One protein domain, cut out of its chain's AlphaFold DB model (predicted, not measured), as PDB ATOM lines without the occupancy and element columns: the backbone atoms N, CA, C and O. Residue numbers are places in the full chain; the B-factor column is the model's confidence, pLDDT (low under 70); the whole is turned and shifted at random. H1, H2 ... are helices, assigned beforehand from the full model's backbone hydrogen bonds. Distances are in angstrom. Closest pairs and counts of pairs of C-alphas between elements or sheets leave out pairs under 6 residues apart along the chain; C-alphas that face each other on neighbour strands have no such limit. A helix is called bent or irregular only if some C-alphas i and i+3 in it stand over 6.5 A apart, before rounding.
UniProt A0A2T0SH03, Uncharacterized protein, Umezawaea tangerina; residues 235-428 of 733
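What this domain is: This is residues 235 to 428 of the 733 residues of an uncharacterized protein of Umezawaea tangerina (UniProt A0A2T0SH03). The model is an elongated, up-and-down bundle of helices, H1, H2, H3, H5, H6 and H8, each running against the one before it, with H1 in the middle. Long H8 runs beside H1, H6 and H7 follow one another end to end, and short H4 packs on H1 and H3. The 194 printed residues, with eight named helices, H1 to H8 in order, and no named strand, are all helix in class. The whole is compact, with a radius of gyration of the C-alphas of 17.1 A and spans of 57 by 29 by 24 A.

How they stand to each other: H1, residues 239 to 256, is the hub, touching five helices. H2, residues 264 to 286, forms a hairpin with it; their closest C-alphas, Ala 249 and Ala 275, are 3.9 A apart. H3, residues 293 to 317, touches H2, closest at C-alphas 303 and 278, 4.3 A. H4, residues 325 to 333, touches H1, closest at C-alphas 332 and 255, 4.4 A. H5, residues 336 to 350, touches H1 at a shallow tilt of 7 degrees, opposite ways, closest at C-alphas 342 and 244, 4.8 A. H6, residues 352 to 372, is irregular, with C-alphas 357 and 360 7.7 A apart; it touches H5, closest at C-alphas 366 and 341, 6.1 A. H7, residues 374 to 390, is apart from H1. H8, residues 395 to 427, touches H7 with residues 398 to 412 alone, closest at C-alphas 405 and 382, 5.4 A, and touches H1, closest at C-alphas 415 and 247, 4.5 A. In H3, H4 and H8 every O i to N i+4 pair is within hydrogen-bond range; H1 has 12 of 14, H2 17 of 19, H5 8 of 11, H6 13 of 17 and H7 11 of 13.

Where its parts are: H1 begins at C-alpha 239 (-20.455, 12.360, -50.877) and H8 ends at C-alpha 427 (-17.680, 19.820, -40.636). H8 is 47.3 A long, H3 35.8 A and H2 32.7 A.

The domain as a whole: The C-alphas farthest apart, of Glu 353 and Asn 392, are 57.6 A apart. The printed part has no cut and no long link, and no printed residue is under 70 in pLDDT.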
ATOM      1  N   ARG A 235     -31.634   4.515 -49.594       80.88
ATOM      2  CA  ARG A 235     -30.386   5.081 -49.067       80.88
ATOM      3  C   ARG A 235     -29.954   6.322 -49.823       80.88
ATOM      4  O   ARG A 235     -30.032   6.375 -51.051       80.88
ATOM      5  N   THR A 236     -29.476   7.312 -49.079       75.50
ATOM      6  CA  THR A 236     -28.866   8.507 -49.656       75.50
ATOM      7  C   THR A 236     -27.451   8.176 -50.124       75.50
ATOM      8  O   THR A 236     -26.698   7.494 -49.435       75.50
ATOM      9  N   ASN A 237     -27.102   8.651 -51.321       76.25
ATOM     10  CA  ASN A 237     -25.774   8.491 -51.919       76.25
ATOM     11  C   ASN A 237     -25.125   9.867 -52.097       76.25
ATOM     12  O   ASN A 237     -24.781  10.272 -53.207       76.25
ATOM     13  N   SER A 238     -25.011  10.615 -50.999       81.62
ATOM     14  CA  SER A 238     -24.237  11.857 -50.982       81.62
ATOM     15  C   SER A 238     -22.757  11.561 -50.746       81.62
ATOM     16  O   SER A 238     -22.379  10.496 -50.247       81.62
ATOM     17  N   LEU A 239     -21.894  12.519 -51.060       81.62
ATOM     18  CA  LEU A 239     -20.455  12.360 -50.877       81.62
ATOM     19  C   LEU A 239     -20.075  12.039 -49.418       81.62
ATOM     20  O   LEU A 239     -19.242  11.168 -49.168       81.62
ATOM     21  N   VAL A 240     -20.765  12.657 -48.457       84.12
ATOM     22  CA  VAL A 240     -20.586  12.407 -47.020       84.12
ATOM     23  C   VAL A 240     -20.981  10.980 -46.617       84.12
ATOM     24  O   VAL A 240     -20.413  10.420 -45.682       84.12
ATOM     25  N   THR A 241     -21.938  10.361 -47.314       86.88
ATOM     26  CA  THR A 241     -22.320   8.961 -47.049       86.88
ATOM     27  C   THR A 241     -21.346   7.963 -47.661       86.88
ATOM     28  O   THR A 241     -21.047   6.952 -47.026       86.88
ATOM     29  N   VAL A 242     -20.809   8.264 -48.851       85.88
ATOM     30  CA  VAL A 242     -19.994   7.318 -49.622       85.88
ATOM     31  C   VAL A 242     -18.519   7.345 -49.236       85.88
ATOM     32  O   VAL A 242     -17.891   6.287 -49.205       85.88
ATOM     33  N   LEU A 243     -17.943   8.499 -48.885       88.38
ATOM     34  CA  LEU A 243     -16.534   8.541 -48.481       88.38
ATOM     35  C   LEU A 243     -16.222   7.588 -47.308       88.38
ATOM     36  O   LEU A 243     -15.299   6.787 -47.458       88.38
ATOM     37  N   PRO A 244     -17.006   7.545 -46.208       91.56
ATOM     38  CA  PRO A 244     -16.792   6.575 -45.131       91.56
ATOM     39  C   PRO A 244     -16.873   5.111 -45.588       91.56
ATOM     40  O   PRO A 244     -16.169   4.257 -45.052       91.56
ATOM     41  N   VAL A 245     -17.696   4.812 -46.597       91.19
ATOM     42  CA  VAL A 245     -17.843   3.465 -47.172       91.19
ATOM     43  C   VAL A 245     -16.593   3.061 -47.940       91.19
ATOM     44  O   VAL A 245     -16.086   1.954 -47.755       91.19
ATOM     45  N   VAL A 246     -16.047   3.968 -48.754       88.19
ATOM     46  CA  VAL A 246     -14.779   3.738 -49.459       88.19
ATOM     47  C   VAL A 246     -13.627   3.609 -48.454       88.19
ATOM     48  O   VAL A 246     -12.797   2.709 -48.594       88.19
ATOM     49  N   CYS A 247     -13.608   4.423 -47.390       90.50
ATOM     50  CA  CYS A 247     -12.652   4.278 -46.287       90.50
ATOM     51  C   CYS A 247     -12.727   2.891 -45.650       90.50
ATOM     52  O   CYS A 247     -11.700   2.241 -45.461       90.50
ATOM     53  N   ALA A 248     -13.938   2.418 -45.350       92.88
ATOM     54  CA  ALA A 248     -14.148   1.095 -44.789       92.88
ATOM     55  C   ALA A 248     -13.659   0.000 -45.744       92.88
ATOM     56  O   ALA A 248     -12.930  -0.890 -45.314       92.88
ATOM     57  N   ALA A 249     -13.959   0.102 -47.042       91.19
ATOM     58  CA  ALA A 249     -13.467  -0.834 -48.053       91.19
ATOM     59  C   ALA A 249     -11.929  -0.931 -48.055       91.19
ATOM     60  O   ALA A 249     -11.361  -2.028 -48.041       91.19
ATOM     61  N   LEU A 250     -11.244   0.214 -48.009       90.25
ATOM     62  CA  LEU A 250      -9.783   0.281 -47.938       90.25
ATOM     63  C   LEU A 250      -9.239  -0.298 -46.622       90.25
ATOM     64  O   LEU A 250      -8.239  -1.015 -46.639       90.25
ATOM     65  N   VAL A 251      -9.917  -0.066 -45.496       90.25
ATOM     66  CA  VAL A 251      -9.586  -0.693 -44.206       90.25
ATOM     67  C   VAL A 251      -9.777  -2.214 -44.249       90.25
ATOM     68  O   VAL A 251      -8.946  -2.957 -43.722       90.25
ATOM     69  N   GLY A 252     -10.812  -2.705 -44.931       90.75
ATOM     70  CA  GLY A 252     -11.001  -4.133 -45.178       90.75
ATOM     71  C   GLY A 252      -9.830  -4.736 -45.957       90.75
ATOM     72  O   GLY A 252      -9.272  -5.758 -45.546       90.75
ATOM     73  N   ALA A 253      -9.390  -4.071 -47.029       89.75
ATOM     74  CA  ALA A 253      -8.204  -4.469 -47.793       89.75
ATOM     75  C   ALA A 253      -6.912  -4.408 -46.951       89.75
ATOM     76  O   ALA A 253      -6.073  -5.310 -47.041       89.75
ATOM     77  N   PHE A 254      -6.777  -3.406 -46.074       89.25
ATOM     78  CA  PHE A 254      -5.683  -3.311 -45.105       89.25
ATOM     79  C   PHE A 254      -5.662  -4.508 -44.146       89.25
ATOM     80  O   PHE A 254      -4.608  -5.123 -43.976       89.25
ATOM     81  N   GLY A 255      -6.801  -4.889 -43.564       88.00
ATOM     82  CA  GLY A 255      -6.899  -6.074 -42.705       88.00
ATOM     83  C   GLY A 255      -6.490  -7.348 -43.451       88.00
ATOM     84  O   GLY A 255      -5.686  -8.138 -42.959       88.00
ATOM     85  N   ALA A 256      -6.948  -7.485 -44.698       86.94
ATOM     86  CA  ALA A 256      -6.606  -8.592 -45.590       86.94
ATOM     87  C   ALA A 256      -5.106  -8.688 -45.923       86.94
ATOM     88  O   ALA A 256      -4.608  -9.789 -46.151       86.94
ATOM     89  N   SER A 257      -4.371  -7.569 -45.916       86.25
ATOM     90  CA  SER A 257      -2.935  -7.539 -46.240       86.25
ATOM     91  C   SER A 257      -2.043  -8.277 -45.232       86.25
ATOM     92  O   SER A 257      -0.849  -8.430 -45.479       86.25
ATOM     93  N   VAL A 258      -2.574  -8.716 -44.082       84.81
ATOM     94  CA  VAL A 258      -1.841  -9.648 -43.210       84.81
ATOM     95  C   VAL A 258      -1.630 -10.989 -43.907       84.81
ATOM     96  O   VAL A 258      -0.542 -11.540 -43.817       84.81
ATOM     97  N   LEU A 259      -2.626 -11.439 -44.678       83.69
ATOM     98  CA  LEU A 259      -2.589 -12.713 -45.369       83.69
ATOM     99  C   LEU A 259      -1.671 -12.604 -46.587       83.69
ATOM    100  O   LEU A 259      -1.848 -11.746 -47.454       83.69
ATOM    101  N   GLY A 260      -0.721 -13.530 -46.709       77.25
ATOM    102  CA  GLY A 260       0.153 -13.643 -47.881       77.25
ATOM    103  C   GLY A 260      -0.184 -14.793 -48.838       77.25
ATOM    104  O   GLY A 260       0.657 -15.684 -48.992       77.25
ATOM    105  N   PRO A 261      -1.345 -14.829 -49.538       78.75
ATOM    106  CA  PRO A 261      -1.580 -15.850 -50.552       78.75
ATOM    107  C   PRO A 261      -0.455 -15.885 -51.593       78.75
ATOM    108  O   PRO A 261      -0.040 -14.860 -52.149       78.75
ATOM    109  N   ARG A 262      -0.000 -17.099 -51.919       76.19
ATOM    110  CA  ARG A 262       1.092 -17.324 -52.883       76.19
ATOM    111  C   ARG A 262       0.734 -16.900 -54.309       76.19
ATOM    112  O   ARG A 262       1.620 -16.603 -55.103       76.19
ATOM    113  N   THR A 263      -0.554 -16.878 -54.651       76.12
ATOM    114  CA  THR A 263      -1.028 -16.548 -56.001       76.12
ATOM    115  C   THR A 263      -1.621 -15.143 -56.061       76.12
ATOM    116  O   THR A 263      -2.323 -14.718 -55.147       76.12
ATOM    117  N   SER A 264      -1.413 -14.440 -57.178       74.19
ATOM    118  CA  SER A 264      -2.006 -13.113 -57.412       74.19
ATOM    119  C   SER A 264      -3.536 -13.131 -57.326       74.19
ATOM    120  O   SER A 264      -4.129 -12.221 -56.763       74.19
ATOM    121  N   GLY A 265      -4.175 -14.200 -57.823       76.94
ATOM    122  CA  GLY A 265      -5.626 -14.374 -57.711       76.94
ATOM    123  C   GLY A 265      -6.094 -14.508 -56.260       76.94
ATOM    124  O   GLY A 265      -7.115 -13.935 -55.902       76.94
ATOM    125  N   GLY A 266      -5.327 -15.201 -55.410       83.12
ATOM    126  CA  GLY A 266      -5.608 -15.276 -53.976       83.12
ATOM    127  C   GLY A 266      -5.497 -13.919 -53.289       83.12
ATOM    128  O   GLY A 266      -6.381 -13.567 -52.518       83.12
ATOM    129  N   ARG A 267      -4.466 -13.130 -53.617       81.69
ATOM    130  CA  ARG A 267      -4.287 -11.777 -53.061       81.69
ATOM    131  C   ARG A 267      -5.457 -10.855 -53.411       81.69
ATOM    132  O   ARG A 267      -5.975 -10.186 -52.526       81.69
ATOM    133  N   ILE A 268      -5.908 -10.879 -54.669       80.81
ATOM    134  CA  ILE A 268      -7.085 -10.111 -55.107       80.81
ATOM    135  C   ILE A 268      -8.339 -10.584 -54.369       80.81
ATOM    136  O   ILE A 268      -9.051  -9.762 -53.806       80.81
ATOM    137  N   ALA A 269      -8.602 -11.895 -54.348       85.19
ATOM    138  CA  ALA A 269      -9.803 -12.441 -53.719       85.19
ATOM    139  C   ALA A 269      -9.883 -12.060 -52.235       85.19
ATOM    140  O   ALA A 269     -10.930 -11.615 -51.772       85.19
ATOM    141  N   VAL A 270      -8.767 -12.175 -51.513       88.19
ATOM    142  CA  VAL A 270      -8.679 -11.805 -50.098       88.19
ATOM    143  C   VAL A 270      -8.945 -10.312 -49.891       88.19
ATOM    144  O   VAL A 270      -9.790  -9.963 -49.072       88.19
ATOM    145  N   ALA A 271      -8.289  -9.437 -50.662       87.56
ATOM    146  CA  ALA A 271      -8.470  -7.992 -50.539       87.56
ATOM    147  C   ALA A 271      -9.905  -7.550 -50.873       87.56
ATOM    148  O   ALA A 271     -10.510  -6.815 -50.099       87.56
ATOM    149  N   VAL A 272     -10.464  -8.029 -51.989       87.12
ATOM    150  CA  VAL A 272     -11.812  -7.652 -52.448       87.12
ATOM    151  C   VAL A 272     -12.886  -8.160 -51.491       87.12
ATOM    152  O   VAL A 272     -13.770  -7.393 -51.124       87.12
ATOM    153  N   CYS A 273     -12.812  -9.418 -51.041       92.31
ATOM    154  CA  CYS A 273     -13.818  -9.948 -50.119       92.31
ATOM    155  C   CYS A 273     -13.819  -9.174 -48.798       92.31
ATOM    156  O   CYS A 273     -14.879  -8.770 -48.331       92.31
ATOM    157  N   SER A 274     -12.642  -8.911 -48.218       94.00
ATOM    158  CA  SER A 274     -12.553  -8.128 -46.983       94.00
ATOM    159  C   SER A 274     -13.000  -6.677 -47.176       94.00
ATOM    160  O   SER A 274     -13.658  -6.131 -46.295       94.00
ATOM    161  N   ALA A 275     -12.703  -6.061 -48.325       92.06
ATOM    162  CA  ALA A 275     -13.175  -4.716 -48.651       92.06
ATOM    163  C   ALA A 275     -14.710  -4.641 -48.701       92.06
ATOM    164  O   ALA A 275     -15.304  -3.766 -48.074       92.06
ATOM    165  N   LEU A 276     -15.362  -5.592 -49.379       91.00
ATOM    166  CA  LEU A 276     -16.825  -5.662 -49.443       91.00
ATOM    167  C   LEU A 276     -17.442  -5.868 -48.052       91.00
ATOM    168  O   LEU A 276     -18.379  -5.156 -47.698       91.00
ATOM    169  N   CYS A 277     -16.877  -6.776 -47.244       95.25
ATOM    170  CA  CYS A 277     -17.325  -7.029 -45.869       95.25
ATOM    171  C   CYS A 277     -17.268  -5.785 -44.976       95.25
ATOM    172  O   CYS A 277     -18.121  -5.628 -44.104       95.25
ATOM    173  N   ALA A 278     -16.288  -4.906 -45.188       94.94
ATOM    174  CA  ALA A 278     -16.173  -3.661 -44.440       94.94
ATOM    175  C   ALA A 278     -17.155  -2.583 -44.927       94.94
ATOM    176  O   ALA A 278     -17.733  -1.844 -44.129       94.94
ATOM    177  N   ALA A 279     -17.323  -2.474 -46.244       93.44
ATOM    178  CA  ALA A 279     -18.064  -1.393 -46.882       93.44
ATOM    179  C   ALA A 279     -19.581  -1.494 -46.636       93.44
ATOM    180  O   ALA A 279     -20.221  -0.497 -46.298       93.44
ATOM    181  N   GLY A 280     -20.148  -2.701 -46.749       91.62
ATOM    182  CA  GLY A 280     -21.589  -2.950 -46.626       91.62
ATOM    183  C   GLY A 280     -22.221  -2.432 -45.331       91.62
ATOM    184  O   GLY A 280     -23.131  -1.604 -45.395       91.62
ATOM    185  N   PRO A 281     -21.743  -2.865 -44.147       95.00
ATOM    186  CA  PRO A 281     -22.279  -2.409 -42.865       95.00
ATOM    187  C   PRO A 281     -22.182  -0.896 -42.661       95.00
ATOM    188  O   PRO A 281     -23.078  -0.302 -42.066       95.00
ATOM    189  N   VAL A 282     -21.118  -0.265 -43.171       95.19
ATOM    190  CA  VAL A 282     -20.952   1.190 -43.082       95.19
ATOM    191  C   VAL A 282     -21.996   1.903 -43.936       95.19
ATOM    192  O   VAL A 282     -22.653   2.799 -43.420       95.19
ATOM    193  N   GLN A 283     -22.234   1.460 -45.176       92.75
ATOM    194  CA  GLN A 283     -23.274   2.047 -46.036       92.75
ATOM    195  C   GLN A 283     -24.679   1.857 -45.453       92.75
ATOM    196  O   GLN A 283     -25.510   2.766 -45.496       92.75
ATOM    197  N   ALA A 284     -24.935   0.696 -44.843       91.50
ATOM    198  CA  ALA A 284     -26.211   0.393 -44.203       91.50
ATOM    199  C   ALA A 284     -26.544   1.324 -43.024       91.50
ATOM    200  O   ALA A 284     -27.720   1.443 -42.671       91.50
ATOM    201  N   VAL A 285     -25.557   1.995 -42.424       94.81
ATOM    202  CA  VAL A 285     -25.796   2.997 -41.374       94.81
ATOM    203  C   VAL A 285     -25.615   4.427 -41.876       94.81
ATOM    204  O   VAL A 285     -26.439   5.275 -41.552       94.81
ATOM    205  N   SER A 286     -24.595   4.711 -42.692       92.75
ATOM    206  CA  SER A 286     -24.284   6.072 -43.148       92.75
ATOM    207  C   SER A 286     -25.312   6.593 -44.148       92.75
ATOM    208  O   SER A 286     -25.642   7.778 -44.108       92.75
ATOM    209  N   GLY A 287     -25.855   5.717 -44.998       90.38
ATOM    210  CA  GLY A 287     -26.860   6.053 -46.007       90.38
ATOM    211  C   GLY A 287     -28.280   6.216 -45.460       90.38
ATOM    212  O   GLY A 287     -29.216   6.332 -46.248       90.38
ATOM    213  N   LEU A 288     -28.489   6.164 -44.136       92.12
ATOM    214  CA  LEU A 288     -29.790   6.493 -43.544       92.12
ATOM    215  C   LEU A 288     -30.079   7.997 -43.648       92.12
ATOM    216  O   LEU A 288     -29.143   8.798 -43.556       92.12
ATOM    217  N   PRO A 289     -31.362   8.396 -43.757       90.19
ATOM    218  CA  PRO A 289     -31.754   9.803 -43.700       90.19
ATOM    219  C   PRO A 289     -31.288  10.478 -42.404       90.19
ATOM    220  O   PRO A 289     -30.677  11.542 -42.447       90.19
ATOM    221  N   ALA A 290     -31.493   9.803 -41.269       92.19
ATOM    222  CA  ALA A 290     -31.039  10.234 -39.954       92.19
ATOM    223  C   ALA A 290     -30.072   9.208 -39.356       92.19
ATOM    224  O   ALA A 290     -30.295   7.996 -39.426       92.19
ATOM    225  N   THR A 291     -28.998   9.703 -38.755       93.00
ATOM    226  CA  THR A 291     -27.942   8.906 -38.131       93.00
ATOM    227  C   THR A 291     -27.711   9.362 -36.699       93.00
ATOM    228  O   THR A 291     -27.887  10.532 -36.370       93.00
ATOM    229  N   THR A 292     -27.321   8.426 -35.837       95.19
ATOM    230  CA  THR A 292     -26.969   8.684 -34.436       95.19
ATOM    231  C   THR A 292     -25.598   8.085 -34.135       95.19
ATOM    232  O   THR A 292     -25.161   7.147 -34.810       95.19
ATOM    233  N   ILE A 293     -24.918   8.585 -33.099       94.06
ATOM    234  CA  ILE A 293     -23.608   8.058 -32.680       94.06
ATOM    235  C   ILE A 293     -23.656   6.539 -32.414       94.06
ATOM    236  O   ILE A 293     -22.786   5.837 -32.941       94.06
ATOM    237  N   PRO A 294     -24.648   5.980 -31.682       96.75
ATOM    238  CA  PRO A 294     -24.724   4.533 -31.464       96.75
ATOM    239  C   PRO A 294     -24.856   3.731 -32.762       96.75
ATOM    240  O   PRO A 294     -24.245   2.671 -32.906       96.75
ATOM    241  N   LEU A 295     -25.613   4.243 -33.733       95.62
ATOM    242  CA  LEU A 295     -25.845   3.565 -35.004       95.62
ATOM    243  C   LEU A 295     -24.592   3.561 -35.886       95.62
ATOM    244  O   LEU A 295     -24.200   2.514 -36.399       95.62
ATOM    245  N   LEU A 296     -23.914   4.705 -35.993       95.94
ATOM    246  CA  LEU A 296     -22.637   4.812 -36.703       95.94
ATOM    247  C   LEU A 296     -21.555   3.947 -36.037       95.94
ATOM    248  O   LEU A 296     -20.823   3.230 -36.721       95.94
ATOM    249  N   SER A 297     -21.508   3.936 -34.701       95.50
ATOM    250  CA  SER A 297     -20.605   3.068 -33.931       95.50
ATOM    251  C   SER A 297     -20.892   1.588 -34.183       95.50
ATOM    252  O   SER A 297     -19.962   0.803 -34.356       95.50
ATOM    253  N   THR A 298     -22.172   1.212 -34.282       95.88
ATOM    254  CA  THR A 298     -22.590  -0.154 -34.625       95.88
ATOM    255  C   THR A 298     -22.132  -0.531 -36.030       95.88
ATOM    256  O   THR A 298     -21.537  -1.592 -36.202       95.88
ATOM    257  N   GLY A 299     -22.324   0.334 -37.032       95.44
ATOM    258  CA  GLY A 299     -21.841   0.065 -38.391       95.44
ATOM    259  C   GLY A 299     -20.320  -0.090 -38.465       95.44
ATOM    260  O   GLY A 299     -19.830  -0.995 -39.139       95.44
ATOM    261  N   CYS A 300     -19.571   0.721 -37.708       96.62
ATOM    262  CA  CYS A 300     -18.122   0.570 -37.561       96.62
ATOM    263  C   CYS A 300     -17.755  -0.782 -36.923       96.62
ATOM    264  O   CYS A 300     -16.960  -1.537 -37.483       96.62
ATOM    265  N   ALA A 301     -18.378  -1.138 -35.796       96.88
ATOM    266  CA  ALA A 301     -18.110  -2.392 -35.095       96.88
ATOM    267  C   ALA A 301     -18.448  -3.626 -35.948       96.88
ATOM    268  O   ALA A 301     -17.642  -4.554 -36.033       96.88
ATOM    269  N   VAL A 302     -19.600  -3.622 -36.629       97.00
ATOM    270  CA  VAL A 302     -20.025  -4.710 -37.525       97.00
ATOM    271  C   VAL A 302     -19.090  -4.825 -38.726       97.00
ATOM    272  O   VAL A 302     -18.732  -5.938 -39.098       97.00
ATOM    273  N   SER A 303     -18.638  -3.703 -39.298       96.31
ATOM    274  CA  SER A 303     -17.634  -3.685 -40.370       96.31
ATOM    275  C   SER A 303     -16.328  -4.358 -39.935       96.31
ATOM    276  O   SER A 303     -15.875  -5.314 -40.569       96.31
ATOM    277  N   ILE A 304     -15.765  -3.949 -38.795       96.44
ATOM    278  CA  ILE A 304     -14.524  -4.524 -38.254       96.44
ATOM    279  C   ILE A 304     -14.692  -6.010 -37.908       96.44
ATOM    280  O   ILE A 304     -13.821  -6.822 -38.231       96.44
ATOM    281  N   PHE A 305     -15.822  -6.387 -37.307       97.06
ATOM    282  CA  PHE A 305     -16.139  -7.781 -37.005       97.06
ATOM    283  C   PHE A 305     -16.260  -8.631 -38.278       97.06
ATOM    284  O   PHE A 305     -15.659  -9.703 -38.358       97.06
ATOM    285  N   ALA A 306     -16.971  -8.141 -39.297       96.75
ATOM    286  CA  ALA A 306     -17.129  -8.833 -40.571       96.75
ATOM    287  C   ALA A 306     -15.779  -9.035 -41.276       96.75
ATOM    288  O   ALA A 306     -15.517 -10.125 -41.783       96.75
ATOM    289  N   VAL A 307     -14.888  -8.035 -41.255       95.81
ATOM    290  CA  VAL A 307     -13.519  -8.183 -41.779       95.81
ATOM    291  C   VAL A 307     -12.741  -9.225 -40.985       95.81
ATOM    292  O   VAL A 307     -12.098 -10.080 -41.588       95.81
ATOM    293  N   ALA A 308     -12.812  -9.208 -39.651       95.88
ATOM    294  CA  ALA A 308     -12.094 -10.168 -38.817       95.88
ATOM    295  C   ALA A 308     -12.542 -11.609 -39.116       95.88
ATOM    296  O   ALA A 308     -11.704 -12.474 -39.381       95.88
ATOM    297  N   VAL A 309     -13.855 -11.853 -39.164       96.81
ATOM    298  CA  VAL A 309     -14.427 -13.156 -39.543       96.81
ATOM    299  C   VAL A 309     -13.993 -13.542 -40.957       96.81
ATOM    300  O   VAL A 309     -13.510 -14.655 -41.164       96.81
ATOM    301  N   GLN A 310     -14.091 -12.622 -41.921       96.50
ATOM    302  CA  GLN A 310     -13.708 -12.879 -43.307       96.50
ATOM    303  C   GLN A 310     -12.232 -13.268 -43.430       96.50
ATOM    304  O   GLN A 310     -11.898 -14.249 -44.093       96.50
ATOM    305  N   VAL A 311     -11.335 -12.534 -42.771       93.44
ATOM    306  CA  VAL A 311      -9.895 -12.804 -42.800       93.44
ATOM    307  C   VAL A 311      -9.578 -14.146 -42.133       93.44
ATOM    308  O   VAL A 311      -8.740 -14.887 -42.644       93.44
ATOM    309  N   LEU A 312     -10.277 -14.528 -41.058       94.81
ATOM    310  CA  LEU A 312     -10.120 -15.850 -40.439       94.81
ATOM    311  C   LEU A 312     -10.604 -16.990 -41.348       94.81
ATOM    312  O   LEU A 312      -9.902 -17.998 -41.482       94.81
ATOM    313  N   LEU A 313     -11.753 -16.822 -42.009       95.31
ATOM    314  CA  LEU A 313     -12.270 -17.787 -42.985       95.31
ATOM    315  C   LEU A 313     -11.295 -17.958 -44.153       95.31
ATOM    316  O   LEU A 313     -10.958 -19.083 -44.522       95.31
ATOM    317  N   LEU A 314     -10.787 -16.850 -44.697       93.06
ATOM    318  CA  LEU A 314      -9.804 -16.857 -45.777       93.06
ATOM    319  C   LEU A 314      -8.473 -17.475 -45.329       93.06
ATOM    320  O   LEU A 314      -7.911 -18.293 -46.052       93.06
ATOM    321  N   ARG A 315      -7.986 -17.158 -44.123       92.38
ATOM    322  CA  ARG A 315      -6.779 -17.771 -43.548       92.38
ATOM    323  C   ARG A 315      -6.900 -19.293 -43.500       92.38
ATOM    324  O   ARG A 315      -5.985 -19.987 -43.944       92.38
ATOM    325  N   ALA A 316      -8.025 -19.801 -42.994       92.00
ATOM    326  CA  ALA A 316      -8.295 -21.234 -42.921       92.00
ATOM    327  C   ALA A 316      -8.402 -21.861 -44.319       92.00
ATOM    328  O   ALA A 316      -7.767 -22.875 -44.599       92.00
ATOM    329  N   LEU A 317      -9.144 -21.216 -45.220       91.19
ATOM    330  CA  LEU A 317      -9.374 -21.690 -46.581       91.19
ATOM    331  C   LEU A 317      -8.083 -21.764 -47.420       91.19
ATOM    332  O   LEU A 317      -7.905 -22.698 -48.201       91.19
ATOM    333  N   PHE A 318      -7.179 -20.793 -47.266       88.69
ATOM    334  CA  PHE A 318      -5.886 -20.767 -47.959       88.69
ATOM    335  C   PHE A 318      -4.780 -21.550 -47.227       88.69
ATOM    336  O   PHE A 318      -3.654 -21.593 -47.723       88.69
ATOM    337  N   GLY A 319      -5.074 -22.174 -46.078       87.12
ATOM    338  CA  GLY A 319      -4.102 -22.961 -45.313       87.12
ATOM    339  C   GLY A 319      -2.947 -22.134 -44.738       87.12
ATOM    340  O   GLY A 319      -1.829 -22.630 -44.622       87.12
ATOM    341  N   LEU A 320      -3.187 -20.864 -44.396       82.88
ATOM    342  CA  LEU A 320      -2.167 -19.921 -43.913       82.88
ATOM    343  C   LEU A 320      -1.950 -20.062 -42.392       82.88
ATOM    344  O   LEU A 320      -2.152 -19.126 -41.617       82.88
ATOM    345  N   THR A 321      -1.579 -21.262 -41.941       72.88
ATOM    346  CA  THR A 321      -1.495 -21.616 -40.510       72.88
ATOM    347  C   THR A 321      -0.287 -21.026 -39.781       72.88
ATOM    348  O   THR A 321      -0.346 -20.889 -38.561       72.88
ATOM    349  N   GLY A 322       0.765 -20.622 -40.503       71.50
ATOM    350  CA  GLY A 322       1.984 -20.042 -39.921       71.50
ATOM    351  C   GLY A 322       1.794 -18.663 -39.275       71.50
ATOM    352  O   GLY A 322       2.577 -18.266 -38.418       71.50
ATOM    353  N   GLU A 323       0.735 -17.931 -39.631       71.06
ATOM    354  CA  GLU A 323       0.440 -16.630 -39.028       71.06
ATOM    355  C   GLU A 323      -0.347 -16.795 -37.723       71.06
ATOM    356  O   GLU A 323      -1.405 -17.433 -37.703       71.06
ATOM    357  N   LYS A 324       0.132 -16.191 -36.628       82.88
ATOM    358  CA  LYS A 324      -0.603 -16.143 -35.354       82.88
ATOM    359  C   LYS A 324      -1.911 -15.358 -35.530       82.88
ATOM    360  O   LYS A 324      -1.934 -14.319 -36.183       82.88
ATOM    361  N   VAL A 325      -2.989 -15.821 -34.894       86.12
ATOM    362  CA  VAL A 325      -4.324 -15.192 -34.974       86.12
ATOM    363  C   VAL A 325      -4.337 -13.780 -34.377       86.12
ATOM    364  O   VAL A 325      -4.999 -12.892 -34.904       86.12
ATOM    365  N   VAL A 326      -3.574 -13.541 -33.309       87.12
ATOM    366  CA  VAL A 326      -3.565 -12.243 -32.613       87.12
ATOM    367  C   VAL A 326      -3.121 -11.086 -33.528       87.12
ATOM    368  O   VAL A 326      -3.881 -10.128 -33.649       87.12
ATOM    369  N   PRO A 327      -1.979 -11.154 -34.246       82.00
ATOM    370  CA  PRO A 327      -1.606 -10.136 -35.235       82.00
ATOM    371  C   PRO A 327      -2.658  -9.880 -36.322       82.00
ATOM    372  O   PRO A 327      -2.832  -8.739 -36.748       82.00
ATOM    373  N   VAL A 328      -3.364 -10.926 -36.763       82.94
ATOM    374  CA  VAL A 328      -4.429 -10.831 -37.774       82.94
ATOM    375  C   VAL A 328      -5.591  -9.976 -37.262       82.94
ATOM    376  O   VAL A 328      -6.054  -9.058 -37.944       82.94
ATOM    377  N   LEU A 329      -6.029 -10.239 -36.029       88.44
ATOM    378  CA  LEU A 329      -7.093  -9.474 -35.384       88.44
ATOM    379  C   LEU A 329      -6.646  -8.047 -35.067       88.44
ATOM    380  O   LEU A 329      -7.369  -7.106 -35.378       88.44
ATOM    381  N   LEU A 330      -5.434  -7.871 -34.532       89.06
ATOM    382  CA  LEU A 330      -4.891  -6.552 -34.204       89.06
ATOM    383  C   LEU A 330      -4.812  -5.649 -35.438       89.06
ATOM    384  O   LEU A 330      -5.196  -4.485 -35.370       89.06
ATOM    385  N   LYS A 331      -4.373  -6.188 -36.584       88.44
ATOM    386  CA  LYS A 331      -4.331  -5.425 -37.837       88.44
ATOM    387  C   LYS A 331      -5.723  -5.007 -38.297       88.44
ATOM    388  O   LYS A 331      -5.903  -3.880 -38.734       88.44
ATOM    389  N   THR A 332      -6.715  -5.878 -38.154       88.62
ATOM    390  CA  THR A 332      -8.101  -5.541 -38.503       88.62
ATOM    391  C   THR A 332      -8.654  -4.443 -37.588       88.62
ATOM    392  O   THR A 332      -9.175  -3.440 -38.071       88.62
ATOM    393  N   LEU A 333      -8.457  -4.579 -36.272       91.88
ATOM    394  CA  LEU A 333      -8.869  -3.590 -35.269       91.88
ATOM    395  C   LEU A 333      -8.193  -2.229 -35.470       91.88
ATOM    396  O   LEU A 333      -8.811  -1.192 -35.235       91.88
ATOM    397  N   ALA A 334      -6.946  -2.218 -35.943       91.00
ATOM    398  CA  ALA A 334      -6.201  -0.987 -36.158       91.00
ATOM    399  C   ALA A 334      -6.831  -0.056 -37.199       91.00
ATOM    400  O   ALA A 334      -6.525   1.127 -37.190       91.00
ATOM    401  N   GLY A 335      -7.727  -0.544 -38.063       91.00
ATOM    402  CA  GLY A 335      -8.464   0.307 -38.996       91.00
ATOM    403  C   GLY A 335      -9.683   1.025 -38.405       91.00
ATOM    404  O   GLY A 335     -10.187   1.959 -39.029       91.00
ATOM    405  N   ALA A 336     -10.142   0.648 -37.206       93.81
ATOM    406  CA  ALA A 336     -11.342   1.220 -36.591       93.81
ATOM    407  C   ALA A 336     -11.284   2.753 -36.402       93.81
ATOM    408  O   ALA A 336     -12.265   3.409 -36.756       93.81
ATOM    409  N   PRO A 337     -10.164   3.362 -35.945       92.88
ATOM    410  CA  PRO A 337     -10.074   4.819 -35.815       92.88
ATOM    411  C   PRO A 337     -10.299   5.563 -37.137       92.88
ATOM    412  O   PRO A 337     -10.907   6.628 -37.151       92.88
ATOM    413  N   VAL A 338      -9.852   4.985 -38.257       91.56
ATOM    414  CA  VAL A 338      -9.984   5.601 -39.585       91.56
ATOM    415  C   VAL A 338     -11.426   5.550 -40.080       91.56
ATOM    416  O   VAL A 338     -11.917   6.538 -40.622       91.56
ATOM    417  N   ILE A 339     -12.133   4.437 -39.857       93.94
ATOM    418  CA  ILE A 339     -13.567   4.343 -40.178       93.94
ATOM    419  C   ILE A 339     -14.369   5.308 -39.297       93.94
ATOM    420  O   ILE A 339     -15.203   6.053 -39.810       93.94
ATOM    421  N   ALA A 340     -14.094   5.325 -37.990       94.00
ATOM    422  CA  ALA A 340     -14.789   6.183 -37.035       94.00
ATOM    423  C   ALA A 340     -14.643   7.672 -37.380       94.00
ATOM    424  O   ALA A 340     -15.634   8.397 -37.362       94.00
ATOM    425  N   PHE A 341     -13.443   8.106 -37.770       92.25
ATOM    426  CA  PHE A 341     -13.197   9.487 -38.189       92.25
ATOM    427  C   PHE A 341     -13.942   9.864 -39.485       92.25
ATOM    428  O   PHE A 341     -14.467  10.968 -39.614       92.25
ATOM    429  N   GLY A 342     -14.104   8.920 -40.415       92.44
ATOM    430  CA  GLY A 342     -14.908   9.159 -41.613       92.44
ATOM    431  C   GLY A 342     -16.387   9.303 -41.253       92.44
ATOM    432  O   GLY A 342     -17.071  10.215 -41.717       92.44
ATOM    433  N   LEU A 343     -16.877   8.433 -40.365       95.25
ATOM    434  CA  LEU A 343     -18.260   8.459 -39.889       95.25
ATOM    435  C   LEU A 343     -18.583   9.689 -39.035       95.25
ATOM    436  O   LEU A 343     -19.730  10.134 -39.065       95.25
ATOM    437  N   SER A 344     -17.614  10.283 -38.332       93.69
ATOM    438  CA  SER A 344     -17.856  11.558 -37.645       93.69
ATOM    439  C   SER A 344     -18.180  12.684 -38.624       93.69
ATOM    440  O   SER A 344     -19.034  13.508 -38.316       93.69
ATOM    441  N   GLY A 345     -17.605  12.672 -39.833       92.88
ATOM    442  CA  GLY A 345     -18.024  13.578 -40.906       92.88
ATOM    443  C   GLY A 345     -19.503  13.407 -41.260       92.88
ATOM    444  O   GLY A 345     -20.248  14.380 -41.338       92.88
ATOM    445  N   ARG A 346     -19.981  12.161 -41.368       93.75
ATOM    446  CA  ARG A 346     -21.411  11.887 -41.590       93.75
ATOM    447  C   ARG A 346     -22.309  12.386 -40.468       93.75
ATOM    448  O   ARG A 346     -23.396  12.881 -40.765       93.75
ATOM    449  N   TYR A 347     -21.873  12.258 -39.222       94.94
ATOM    450  CA  TYR A 347     -22.608  12.781 -38.075       94.94
ATOM    451  C   TYR A 347     -22.702  14.312 -38.116       94.94
ATOM    452  O   TYR A 347     -23.800  14.860 -38.086       94.94
ATOM    453  N   PHE A 348     -21.570  15.003 -38.275       94.06
ATOM    454  CA  PHE A 348     -21.530  16.468 -38.302       94.06
ATOM    455  C   PHE A 348     -22.263  17.081 -39.495       94.06
ATOM    456  O   PHE A 348     -22.857  18.142 -39.350       94.06
ATOM    457  N   ALA A 349     -22.324  16.379 -40.631       92.12
ATOM    458  CA  ALA A 349     -23.133  16.821 -41.762       92.12
ATOM    459  C   ALA A 349     -24.622  16.975 -41.416       92.12
ATOM    460  O   ALA A 349     -25.300  17.797 -42.021       92.12
ATOM    461  N   GLN A 350     -25.124  16.183 -40.463       92.56
ATOM    462  CA  GLN A 350     -26.492  16.279 -39.956       92.56
ATOM    463  C   GLN A 350     -26.599  17.260 -38.784       92.56
ATOM    464  O   GLN A 350     -27.569  18.001 -38.704       92.56
ATOM    465  N   GLU A 351     -25.604  17.275 -37.897       92.94
ATOM    466  CA  GLU A 351     -25.596  18.063 -36.661       92.94
ATOM    467  C   GLU A 351     -24.635  19.264 -36.769       92.94
ATOM    468  O   GLU A 351     -23.667  19.378 -36.009       92.94
ATOM    469  N   GLN A 352     -24.878  20.155 -37.738       90.50
ATOM    470  CA  GLN A 352     -23.985  21.291 -38.038       90.50
ATOM    471  C   GLN A 352     -23.760  22.216 -36.830       90.50
ATOM    472  O   GLN A 352     -22.662  22.737 -36.638       90.50
ATOM    473  N   GLU A 353     -24.762  22.369 -35.963       90.75
ATOM    474  CA  GLU A 353     -24.684  23.204 -34.756       90.75
ATOM    475  C   GLU A 353     -23.610  22.723 -33.763       90.75
ATOM    476  O   GLU A 353     -23.032  23.515 -33.017       90.75
ATOM    477  N   LEU A 354     -23.285  21.426 -33.777       89.50
ATOM    478  CA  LEU A 354     -22.313  20.810 -32.869       89.50
ATOM    479  C   LEU A 354     -20.870  20.870 -33.393       89.50
ATOM    480  O   LEU A 354     -19.931  20.558 -32.654       89.50
ATOM    481  N   VAL A 355     -20.664  21.276 -34.649       86.56
ATOM    482  CA  VAL A 355     -19.339  21.312 -35.285       86.56
ATOM    483  C   VAL A 355     -18.374  22.201 -34.506       86.56
ATOM    484  O   VAL A 355     -17.261  21.767 -34.202       86.56
ATOM    485  N   GLY A 356     -18.783  23.423 -34.154       82.12
ATOM    486  CA  GLY A 356     -17.906  24.381 -33.475       82.12
ATOM    487  C   GLY A 356     -17.406  23.874 -32.120       82.12
ATOM    488  O   GLY A 356     -16.230  24.022 -31.798       82.12
ATOM    489  N   ALA A 357     -18.278  23.209 -31.359       80.81
ATOM    490  CA  ALA A 357     -17.955  22.713 -30.026       80.81
ATOM    491  C   ALA A 357     -17.051  21.466 -30.039       80.81
ATOM    492  O   ALA A 357     -16.247  21.288 -29.124       80.81
ATOM    493  N   TYR A 358     -17.163  20.601 -31.058       83.31
ATOM    494  CA  TYR A 358     -16.595  19.246 -30.986       83.31
ATOM    495  C   TYR A 358     -15.660  18.845 -32.135       83.31
ATOM    496  O   TYR A 358     -14.872  17.915 -31.955       83.31
ATOM    497  N   SER A 359     -15.679  19.517 -33.291       79.19
ATOM    498  CA  SER A 359     -14.884  19.106 -34.467       79.19
ATOM    499  C   SER A 359     -13.375  19.083 -34.201       79.19
ATOM    500  O   SER A 359     -12.698  18.128 -34.581       79.19
ATOM    501  N   VAL A 360     -12.852  20.077 -33.476       79.31
ATOM    502  CA  VAL A 360     -11.431  20.148 -33.096       79.31
ATOM    503  C   VAL A 360     -11.048  18.979 -32.191       79.31
ATOM    504  O   VAL A 360     -10.034  18.325 -32.426       79.31
ATOM    505  N   VAL A 361     -11.875  18.673 -31.185       81.38
ATOM    506  CA  VAL A 361     -11.635  17.559 -30.253       81.38
ATOM    507  C   VAL A 361     -11.630  16.228 -31.001       81.38
ATOM    508  O   VAL A 361     -10.722  15.419 -30.810       81.38
ATOM    509  N   VAL A 362     -12.601  16.020 -31.895       82.06
ATOM    510  CA  VAL A 362     -12.682  14.819 -32.737       82.06
ATOM    511  C   VAL A 362     -11.462  14.709 -33.652       82.06
ATOM    512  O   VAL A 362     -10.864  13.636 -33.725       82.06
ATOM    513  N   GLY A 363     -11.044  15.802 -34.292       76.88
ATOM    514  CA  GLY A 363      -9.859  15.832 -35.153       76.88
ATOM    515  C   GLY A 363      -8.567  15.500 -34.401       76.88
ATOM    516  O   GLY A 363      -7.790  14.657 -34.852       76.88
ATOM    517  N   VAL A 364      -8.355  16.093 -33.220       78.69
ATOM    518  CA  VAL A 364      -7.185  15.807 -32.368       78.69
ATOM    519  C   VAL A 364      -7.198  14.355 -31.892       78.69
ATOM    520  O   VAL A 364      -6.183  13.662 -32.003       78.69
ATOM    521  N   ALA A 365      -8.339  13.863 -31.404       82.00
ATOM    522  CA  ALA A 365      -8.476  12.478 -30.965       82.00
ATOM    523  C   ALA A 365      -8.217  11.493 -32.117       82.00
ATOM    524  O   ALA A 365      -7.473  10.526 -31.943       82.00
ATOM    525  N   ALA A 366      -8.764  11.759 -33.306       80.88
ATOM    526  CA  ALA A 366      -8.549  10.944 -34.496       80.88
ATOM    527  C   ALA A 366      -7.075  10.925 -34.924       80.88
ATOM    528  O   ALA A 366      -6.536   9.848 -35.179       80.88
ATOM    529  N   ALA A 367      -6.402  12.079 -34.937       76.31
ATOM    530  CA  ALA A 367      -4.980  12.169 -35.261       76.31
ATOM    531  C   ALA A 367      -4.118  11.375 -34.267       76.31
ATOM    532  O   ALA A 367      -3.272  10.577 -34.677       76.31
ATOM    533  N   LEU A 368      -4.369  11.521 -32.960       80.00
ATOM    534  CA  LEU A 368      -3.660  10.764 -31.925       80.00
ATOM    535  C   LEU A 368      -3.892   9.257 -32.064       80.00
ATOM    536  O   LEU A 368      -2.931   8.484 -32.039       80.00
ATOM    537  N   LEU A 369      -5.143   8.828 -32.252       82.69
ATOM    538  CA  LEU A 369      -5.475   7.417 -32.446       82.69
ATOM    539  C   LEU A 369      -4.828   6.861 -33.717       82.69
ATOM    540  O   LEU A 369      -4.282   5.760 -33.675       82.69
ATOM    541  N   PHE A 370      -4.822   7.622 -34.814       79.50
ATOM    542  CA  PHE A 370      -4.178   7.228 -36.065       79.50
ATOM    543  C   PHE A 370      -2.667   7.024 -35.899       79.50
ATOM    544  O   PHE A 370      -2.122   5.979 -36.270       79.50
ATOM    545  N   LEU A 371      -1.993   8.006 -35.297       76.94
ATOM    546  CA  LEU A 371      -0.546   7.980 -35.080       76.94
ATOM    547  C   LEU A 371      -0.120   6.893 -34.084       76.94
ATOM    548  O   LEU A 371       0.991   6.371 -34.180       76.94
ATOM    549  N   ARG A 372      -0.983   6.530 -33.129       81.81
ATOM    550  CA  ARG A 372      -0.678   5.504 -32.120       81.81
ATOM    551  C   ARG A 372      -1.007   4.086 -32.568       81.81
ATOM    552  O   ARG A 372      -0.293   3.170 -32.170       81.81
ATOM    553  N   ILE A 373      -2.060   3.894 -33.366       84.88
ATOM    554  CA  ILE A 373      -2.587   2.561 -33.689       84.88
ATOM    555  C   ILE A 373      -2.281   2.180 -35.156       84.88
ATOM    556  O   ILE A 373      -1.355   1.386 -35.352       84.88
ATOM    557  N   PRO A 374      -2.957   2.723 -36.200       82.81
ATOM    558  CA  PRO A 374      -2.627   2.441 -37.598       82.81
ATOM    559  C   PRO A 374      -1.146   2.587 -37.944       82.81
ATOM    560  O   PRO A 374      -0.566   1.674 -38.535       82.81
ATOM    561  N   ALA A 375      -0.515   3.702 -37.562       81.12
ATOM    562  CA  ALA A 375       0.874   3.970 -37.933       81.12
ATOM    563  C   ALA A 375       1.845   2.959 -37.302       81.12
ATOM    564  O   ALA A 375       2.778   2.504 -37.966       81.12
ATOM    565  N   LEU A 376       1.597   2.543 -36.055       83.31
ATOM    566  CA  LEU A 376       2.377   1.494 -35.400       83.31
ATOM    567  C   LEU A 376       2.223   0.153 -36.128       83.31
ATOM    568  O   LEU A 376       3.214  -0.516 -36.400       83.31
ATOM    569  N   VAL A 377       1.000  -0.233 -36.495       85.00
ATOM    570  CA  VAL A 377       0.752  -1.501 -37.204       85.00
ATOM    571  C   VAL A 377       1.350  -1.505 -38.613       85.00
ATOM    572  O   VAL A 377       1.833  -2.545 -39.073       85.00
ATOM    573  N   ILE A 378       1.364  -0.358 -39.297       83.31
ATOM    574  CA  ILE A 378       2.081  -0.198 -40.568       83.31
ATOM    575  C   ILE A 378       3.578  -0.445 -40.364       83.31
ATOM    576  O   ILE A 378       4.147  -1.252 -41.098       83.31
ATOM    577  N   ARG A 379       4.192   0.183 -39.350       83.06
ATOM    578  CA  ARG A 379       5.613  -0.027 -39.015       83.06
ATOM    579  C   ARG A 379       5.900  -1.498 -38.746       83.06
ATOM    580  O   ARG A 379       6.715  -2.076 -39.444       83.06
ATOM    581  N   LEU A 380       5.114  -2.144 -37.885       83.81
ATOM    582  CA  LEU A 380       5.253  -3.577 -37.596       83.81
ATOM    583  C   LEU A 380       5.077  -4.469 -38.839       83.81
ATOM    584  O   LEU A 380       5.675  -5.539 -38.928       83.81
ATOM    585  N   THR A 381       4.245  -4.061 -39.805       84.62
ATOM    586  CA  THR A 381       4.109  -4.782 -41.082       84.62
ATOM    587  C   THR A 381       5.376  -4.635 -41.925       84.62
ATOM    588  O   THR A 381       5.801  -5.599 -42.560       84.62
ATOM    589  N   PHE A 382       5.973  -3.445 -41.936       84.31
ATOM    590  CA  PHE A 382       7.175  -3.151 -42.705       84.31
ATOM    591  C   PHE A 382       8.449  -3.701 -42.046       84.31
ATOM    592  O   PHE A 382       9.334  -4.180 -42.747       84.31
ATOM    593  N   ASP A 383       8.523  -3.750 -40.718       85.38
ATOM    594  CA  ASP A 383       9.664  -4.308 -39.985       85.38
ATOM    595  C   ASP A 383       9.906  -5.783 -40.355       85.38
ATOM    596  O   ASP A 383      11.050  -6.212 -40.442       85.38
ATOM    597  N   ARG A 384       8.854  -6.536 -40.717       86.56
ATOM    598  CA  ARG A 384       8.991  -7.896 -41.280       86.56
ATOM    599  C   ARG A 384       9.723  -7.930 -42.621       86.56
ATOM    600  O   ARG A 384      10.384  -8.913 -42.935       86.56
ATOM    601  N   VAL A 385       9.579  -6.887 -43.440       85.38
ATOM    602  CA  VAL A 385      10.352  -6.742 -44.682       85.38
ATOM    603  C   VAL A 385      11.813  -6.506 -44.336       85.38
ATOM    604  O   VAL A 385      12.672  -7.149 -44.926       85.38
ATOM    605  N   VAL A 386      12.089  -5.619 -43.376       84.81
ATOM    606  CA  VAL A 386      13.457  -5.330 -42.925       84.81
ATOM    607  C   VAL A 386      14.115  -6.594 -42.370       84.81
ATOM    608  O   VAL A 386      15.215  -6.927 -42.792       84.81
ATOM    609  N   GLU A 387      13.418  -7.340 -41.512       87.69
ATOM    610  CA  GLU A 387      13.880  -8.621 -40.963       87.69
ATOM    611  C   GLU A 387      14.187  -9.638 -42.078       87.69
ATOM    612  O   GLU A 387      15.256 -10.256 -42.093       87.69
ATOM    613  N   ALA A 388      13.298  -9.762 -43.067       85.56
ATOM    614  CA  ALA A 388      13.500 -10.639 -44.219       85.56
ATOM    615  C   ALA A 388      14.675 -10.204 -45.117       85.56
ATOM    616  O   ALA A 388      15.378 -11.055 -45.657       85.56
ATOM    617  N   GLU A 389      14.913  -8.896 -45.276       84.12
ATOM    618  CA  GLU A 389      16.105  -8.377 -45.963       84.12
ATOM    619  C   GLU A 389      17.380  -8.738 -45.190       84.12
ATOM    620  O   GLU A 389      18.332  -9.233 -45.789       84.12
ATOM    621  N   THR A 390      17.386  -8.545 -43.866       83.62
ATOM    622  CA  THR A 390      18.556  -8.831 -43.016       83.62
ATOM    623  C   THR A 390      18.884 -10.318 -42.921       83.62
ATOM    624  O   THR A 390      20.048 -10.681 -42.829       83.62
ATOM    625  N   THR A 391      17.876 -11.188 -42.988       84.81
ATOM    626  CA  THR A 391      18.048 -12.651 -42.935       84.81
ATOM    627  C   THR A 391      18.231 -13.283 -44.315       84.81
ATOM    628  O   THR A 391      18.287 -14.507 -44.429       84.81
ATOM    629  N   ASN A 392      18.338 -12.465 -45.371       80.50
ATOM    630  CA  ASN A 392      18.504 -12.910 -46.755       80.50
ATOM    631  C   ASN A 392      17.418 -13.918 -47.187       80.50
ATOM    632  O   ASN A 392      17.700 -14.934 -47.830       80.50
ATOM    633  N   ALA A 393      16.164 -13.642 -46.809       82.31
ATOM    634  CA  ALA A 393      15.026 -14.496 -47.123       82.31
ATOM    635  C   ALA A 393      14.885 -14.724 -48.636       82.31
ATOM    636  O   ALA A 393      15.250 -13.884 -49.467       82.31
ATOM    637  N   ALA A 394      14.291 -15.858 -49.017       81.38
ATOM    638  CA  ALA A 394      14.115 -16.207 -50.423       81.38
ATOM    639  C   ALA A 394      13.373 -15.092 -51.186       81.38
ATOM    640  O   ALA A 394      12.361 -14.565 -50.725       81.38
ATOM    641  N   ALA A 395      13.809 -14.780 -52.412       73.31
ATOM    642  CA  ALA A 395      13.249 -13.673 -53.199       73.31
ATOM    643  C   ALA A 395      11.715 -13.739 -53.363       73.31
ATOM    644  O   ALA A 395      11.040 -12.710 -53.431       73.31
ATOM    645  N   THR A 396      11.141 -14.945 -53.415       72.69
ATOM    646  CA  THR A 396       9.687 -15.157 -53.476       72.69
ATOM    647  C   THR A 396       8.969 -14.760 -52.190       72.69
ATOM    648  O   THR A 396       7.868 -14.211 -52.256       72.69
ATOM    649  N   GLU A 397       9.582 -15.033 -51.039       80.06
ATOM    650  CA  GLU A 397       9.075 -14.656 -49.722       80.06
ATOM    651  C   GLU A 397       9.185 -13.146 -49.525       80.06
ATOM    652  O   GLU A 397       8.175 -12.493 -49.267       80.06
ATOM    653  N   LEU A 398      10.362 -12.570 -49.788       78.44
ATOM    654  CA  LEU A 398      10.573 -11.126 -49.695       78.44
ATOM    655  C   LEU A 398       9.617 -10.350 -50.609       78.44
ATOM    656  O   LEU A 398       9.030  -9.351 -50.198       78.44
ATOM    657  N   THR A 399       9.390 -10.834 -51.834       75.19
ATOM    658  CA  THR A 399       8.411 -10.230 -52.753       75.19
ATOM    659  C   THR A 399       6.998 -10.260 -52.169       75.19
ATOM    660  O   THR A 399       6.242  -9.311 -52.359       75.19
ATOM    661  N   ALA A 400       6.608 -11.333 -51.476       75.12
ATOM    662  CA  ALA A 400       5.301 -11.424 -50.829       75.12
ATOM    663  C   ALA A 400       5.193 -10.510 -49.595       75.12
ATOM    664  O   ALA A 400       4.165  -9.862 -49.417       75.12
ATOM    665  N   LEU A 401       6.251 -10.399 -48.790       81.31
ATOM    666  CA  LEU A 401       6.286  -9.499 -47.634       81.31
ATOM    667  C   LEU A 401       6.236  -8.030 -48.059       81.31
ATOM    668  O   LEU A 401       5.383  -7.288 -47.576       81.31
ATOM    669  N   LYS A 402       7.068  -7.632 -49.032       79.06
ATOM    670  CA  LYS A 402       7.036  -6.288 -49.633       79.06
ATOM    671  C   LYS A 402       5.655  -5.975 -50.185       79.06
ATOM    672  O   LYS A 402       5.097  -4.922 -49.903       79.06
ATOM    673  N   TRP A 403       5.069  -6.925 -50.911       75.31
ATOM    674  CA  TRP A 403       3.717  -6.799 -51.439       75.31
ATOM    675  C   TRP A 403       2.688  -6.450 -50.359       75.31
ATOM    676  O   TRP A 403       1.922  -5.499 -50.501       75.31
ATOM    677  N   ASN A 404       2.689  -7.221 -49.276       78.69
ATOM    678  CA  ASN A 404       1.765  -7.047 -48.167       78.69
ATOM    679  C   ASN A 404       1.998  -5.721 -47.432       78.69
ATOM    680  O   ASN A 404       1.032  -5.053 -47.065       78.69
ATOM    681  N   ALA A 405       3.259  -5.316 -47.260       82.25
ATOM    682  CA  ALA A 405       3.618  -4.046 -46.644       82.25
ATOM    683  C   ALA A 405       3.160  -2.845 -47.482       82.25
ATOM    684  O   ALA A 405       2.494  -1.960 -46.948       82.25
ATOM    685  N   TYR A 406       3.429  -2.831 -48.791       77.88
ATOM    686  CA  TYR A 406       2.989  -1.737 -49.664       77.88
ATOM    687  C   TYR A 406       1.476  -1.686 -49.812       77.88
ATOM    688  O   TYR A 406       0.911  -0.600 -49.737       77.88
ATOM    689  N   LEU A 407       0.807  -2.839 -49.931       77.81
ATOM    690  CA  LEU A 407      -0.652  -2.870 -49.907       77.81
ATOM    691  C   LEU A 407      -1.174  -2.230 -48.617       77.81
ATOM    692  O   LEU A 407      -2.020  -1.350 -48.695       77.81
ATOM    693  N   ALA A 408      -0.629  -2.616 -47.457       83.25
ATOM    694  CA  ALA A 408      -1.033  -2.071 -46.166       83.25
ATOM    695  C   ALA A 408      -0.832  -0.548 -46.082       83.25
ATOM    696  O   ALA A 408      -1.751   0.166 -45.677       83.25
ATOM    697  N   ILE A 409       0.347  -0.060 -46.487       80.94
ATOM    698  CA  ILE A 409       0.684   1.369 -46.510       80.94
ATOM    699  C   ILE A 409      -0.291   2.116 -47.416       80.94
ATOM    700  O   ILE A 409      -0.953   3.039 -46.951       80.94
ATOM    701  N   SER A 410      -0.428   1.696 -48.676       78.75
ATOM    702  CA  SER A 410      -1.268   2.382 -49.658       78.75
ATOM    703  C   SER A 410      -2.737   2.388 -49.245       78.75
ATOM    704  O   SER A 410      -3.359   3.445 -49.261       78.75
ATOM    705  N   THR A 411      -3.299   1.250 -48.817       82.88
ATOM    706  CA  THR A 411      -4.718   1.195 -48.435       82.88
ATOM    707  C   THR A 411      -5.008   2.021 -47.190       82.88
ATOM    708  O   THR A 411      -6.016   2.717 -47.154       82.88
ATOM    709  N   MET A 412      -4.131   1.986 -46.181       85.50
ATOM    710  CA  MET A 412      -4.354   2.746 -44.949       85.50
ATOM    711  C   MET A 412      -4.132   4.244 -45.159       85.50
ATOM    712  O   MET A 412      -4.907   5.051 -44.656       85.50
ATOM    713  N   TYR A 413      -3.122   4.618 -45.948       82.94
ATOM    714  CA  TYR A 413      -2.894   6.001 -46.355       82.94
ATOM    715  C   TYR A 413      -4.110   6.563 -47.105       82.94
ATOM    716  O   TYR A 413      -4.633   7.613 -46.738       82.94
ATOM    717  N   SER A 414      -4.611   5.840 -48.111       84.00
ATOM    718  CA  SER A 414      -5.796   6.258 -48.864       84.00
ATOM    719  C   SER A 414      -7.048   6.305 -47.985       84.00
ATOM    720  O   SER A 414      -7.847   7.226 -48.124       84.00
ATOM    721  N   ALA A 415      -7.214   5.363 -47.051       86.94
ATOM    722  CA  ALA A 415      -8.334   5.377 -46.114       86.94
ATOM    723  C   ALA A 415      -8.279   6.599 -45.186       86.94
ATOM    724  O   ALA A 415      -9.299   7.244 -44.970       86.94
ATOM    725  N   ALA A 416      -7.096   6.944 -44.670       85.88
ATOM    726  CA  ALA A 416      -6.897   8.119 -43.828       85.88
ATOM    727  C   ALA A 416      -7.190   9.419 -44.590       85.88
ATOM    728  O   ALA A 416      -7.900  10.279 -44.076       85.88
ATOM    729  N   LEU A 417      -6.716   9.520 -45.836       85.69
ATOM    730  CA  LEU A 417      -7.008  10.637 -46.734       85.69
ATOM    731  C   LEU A 417      -8.518  10.824 -46.942       85.69
ATOM    732  O   LEU A 417      -9.040  11.920 -46.752       85.69
ATOM    733  N   LEU A 418      -9.224   9.762 -47.334       87.75
ATOM    734  CA  LEU A 418     -10.658   9.843 -47.617       87.75
ATOM    735  C   LEU A 418     -11.484  10.057 -46.344       87.75
ATOM    736  O   LEU A 418     -12.528  10.700 -46.392       87.75
ATOM    737  N   SER A 419     -11.006   9.560 -45.205       89.25
ATOM    738  CA  SER A 419     -11.620   9.765 -43.895       89.25
ATOM    739  C   SER A 419     -11.498  11.223 -43.458       89.25
ATOM    740  O   SER A 419     -12.483  11.833 -43.046       89.25
ATOM    741  N   PHE A 420     -10.325  11.821 -43.676       88.25
ATOM    742  CA  PHE A 420     -10.110  13.250 -43.491       88.25
ATOM    743  C   PHE A 420     -11.009  14.088 -44.400       88.25
ATOM    744  O   PHE A 420     -11.683  14.996 -43.922       88.25
ATOM    745  N   LEU A 421     -11.091  13.742 -45.689       88.19
ATOM    746  CA  LEU A 421     -11.985  14.427 -46.618       88.19
ATOM    747  C   LEU A 421     -13.456  14.306 -46.186       88.19
ATOM    748  O   LEU A 421     -14.170  15.301 -46.201       88.19
ATOM    749  N   ALA A 422     -13.899  13.121 -45.751       89.94
ATOM    750  CA  ALA A 422     -15.251  12.921 -45.228       89.94
ATOM    751  C   ALA A 422     -15.522  13.808 -44.007       89.94
ATOM    752  O   ALA A 422     -16.596  14.401 -43.911       89.94
ATOM    753  N   SER A 423     -14.542  13.921 -43.106       90.19
ATOM    754  CA  SER A 423     -14.624  14.812 -41.952       90.19
ATOM    755  C   SER A 423     -14.767  16.264 -42.389       90.19
ATOM    756  O   SER A 423     -15.710  16.905 -41.946       90.19
ATOM    757  N   VAL A 424     -13.900  16.765 -43.279       89.25
ATOM    758  CA  VAL A 424     -13.954  18.160 -43.755       89.25
ATOM    759  C   VAL A 424     -15.301  18.461 -44.408       89.25
ATOM    760  O   VAL A 424     -15.952  19.425 -44.028       89.25
ATOM    761  N   VAL A 425     -15.772  17.601 -45.316       89.19
ATOM    762  CA  VAL A 425     -17.085  17.773 -45.965       89.19
ATOM    763  C   VAL A 425     -18.217  17.787 -44.938       89.19
ATOM    764  O   VAL A 425     -19.166  18.545 -45.088       89.19
ATOM    765  N   GLY A 426     -18.113  16.989 -43.876       89.81
ATOM    766  CA  GLY A 426     -19.104  16.969 -42.806       89.81
ATOM    767  C   GLY A 426     -19.068  18.169 -41.863       89.81
ATOM    768  O   GLY A 426     -20.108  18.569 -41.351       89.81
ATOM    769  N   THR A 427     -17.888  18.736 -41.613       90.25
ATOM    770  CA  THR A 427     -17.680  19.820 -40.636       90.25
ATOM    771  C   THR A 427     -17.642  21.212 -41.255       90.25
ATOM    772  O   THR A 427     -17.499  22.196 -40.539       90.25
ATOM    773  N   THR A 428     -17.689  21.326 -42.576       89.19
ATOM    774  CA  THR A 428     -17.664  22.619 -43.257       89.19
ATOM    775  C   THR A 428     -19.063  22.960 -43.743       89.19
ATOM    776  O   THR A 428     -19.662  22.187 -44.488       89.19
TER     777      THR A 428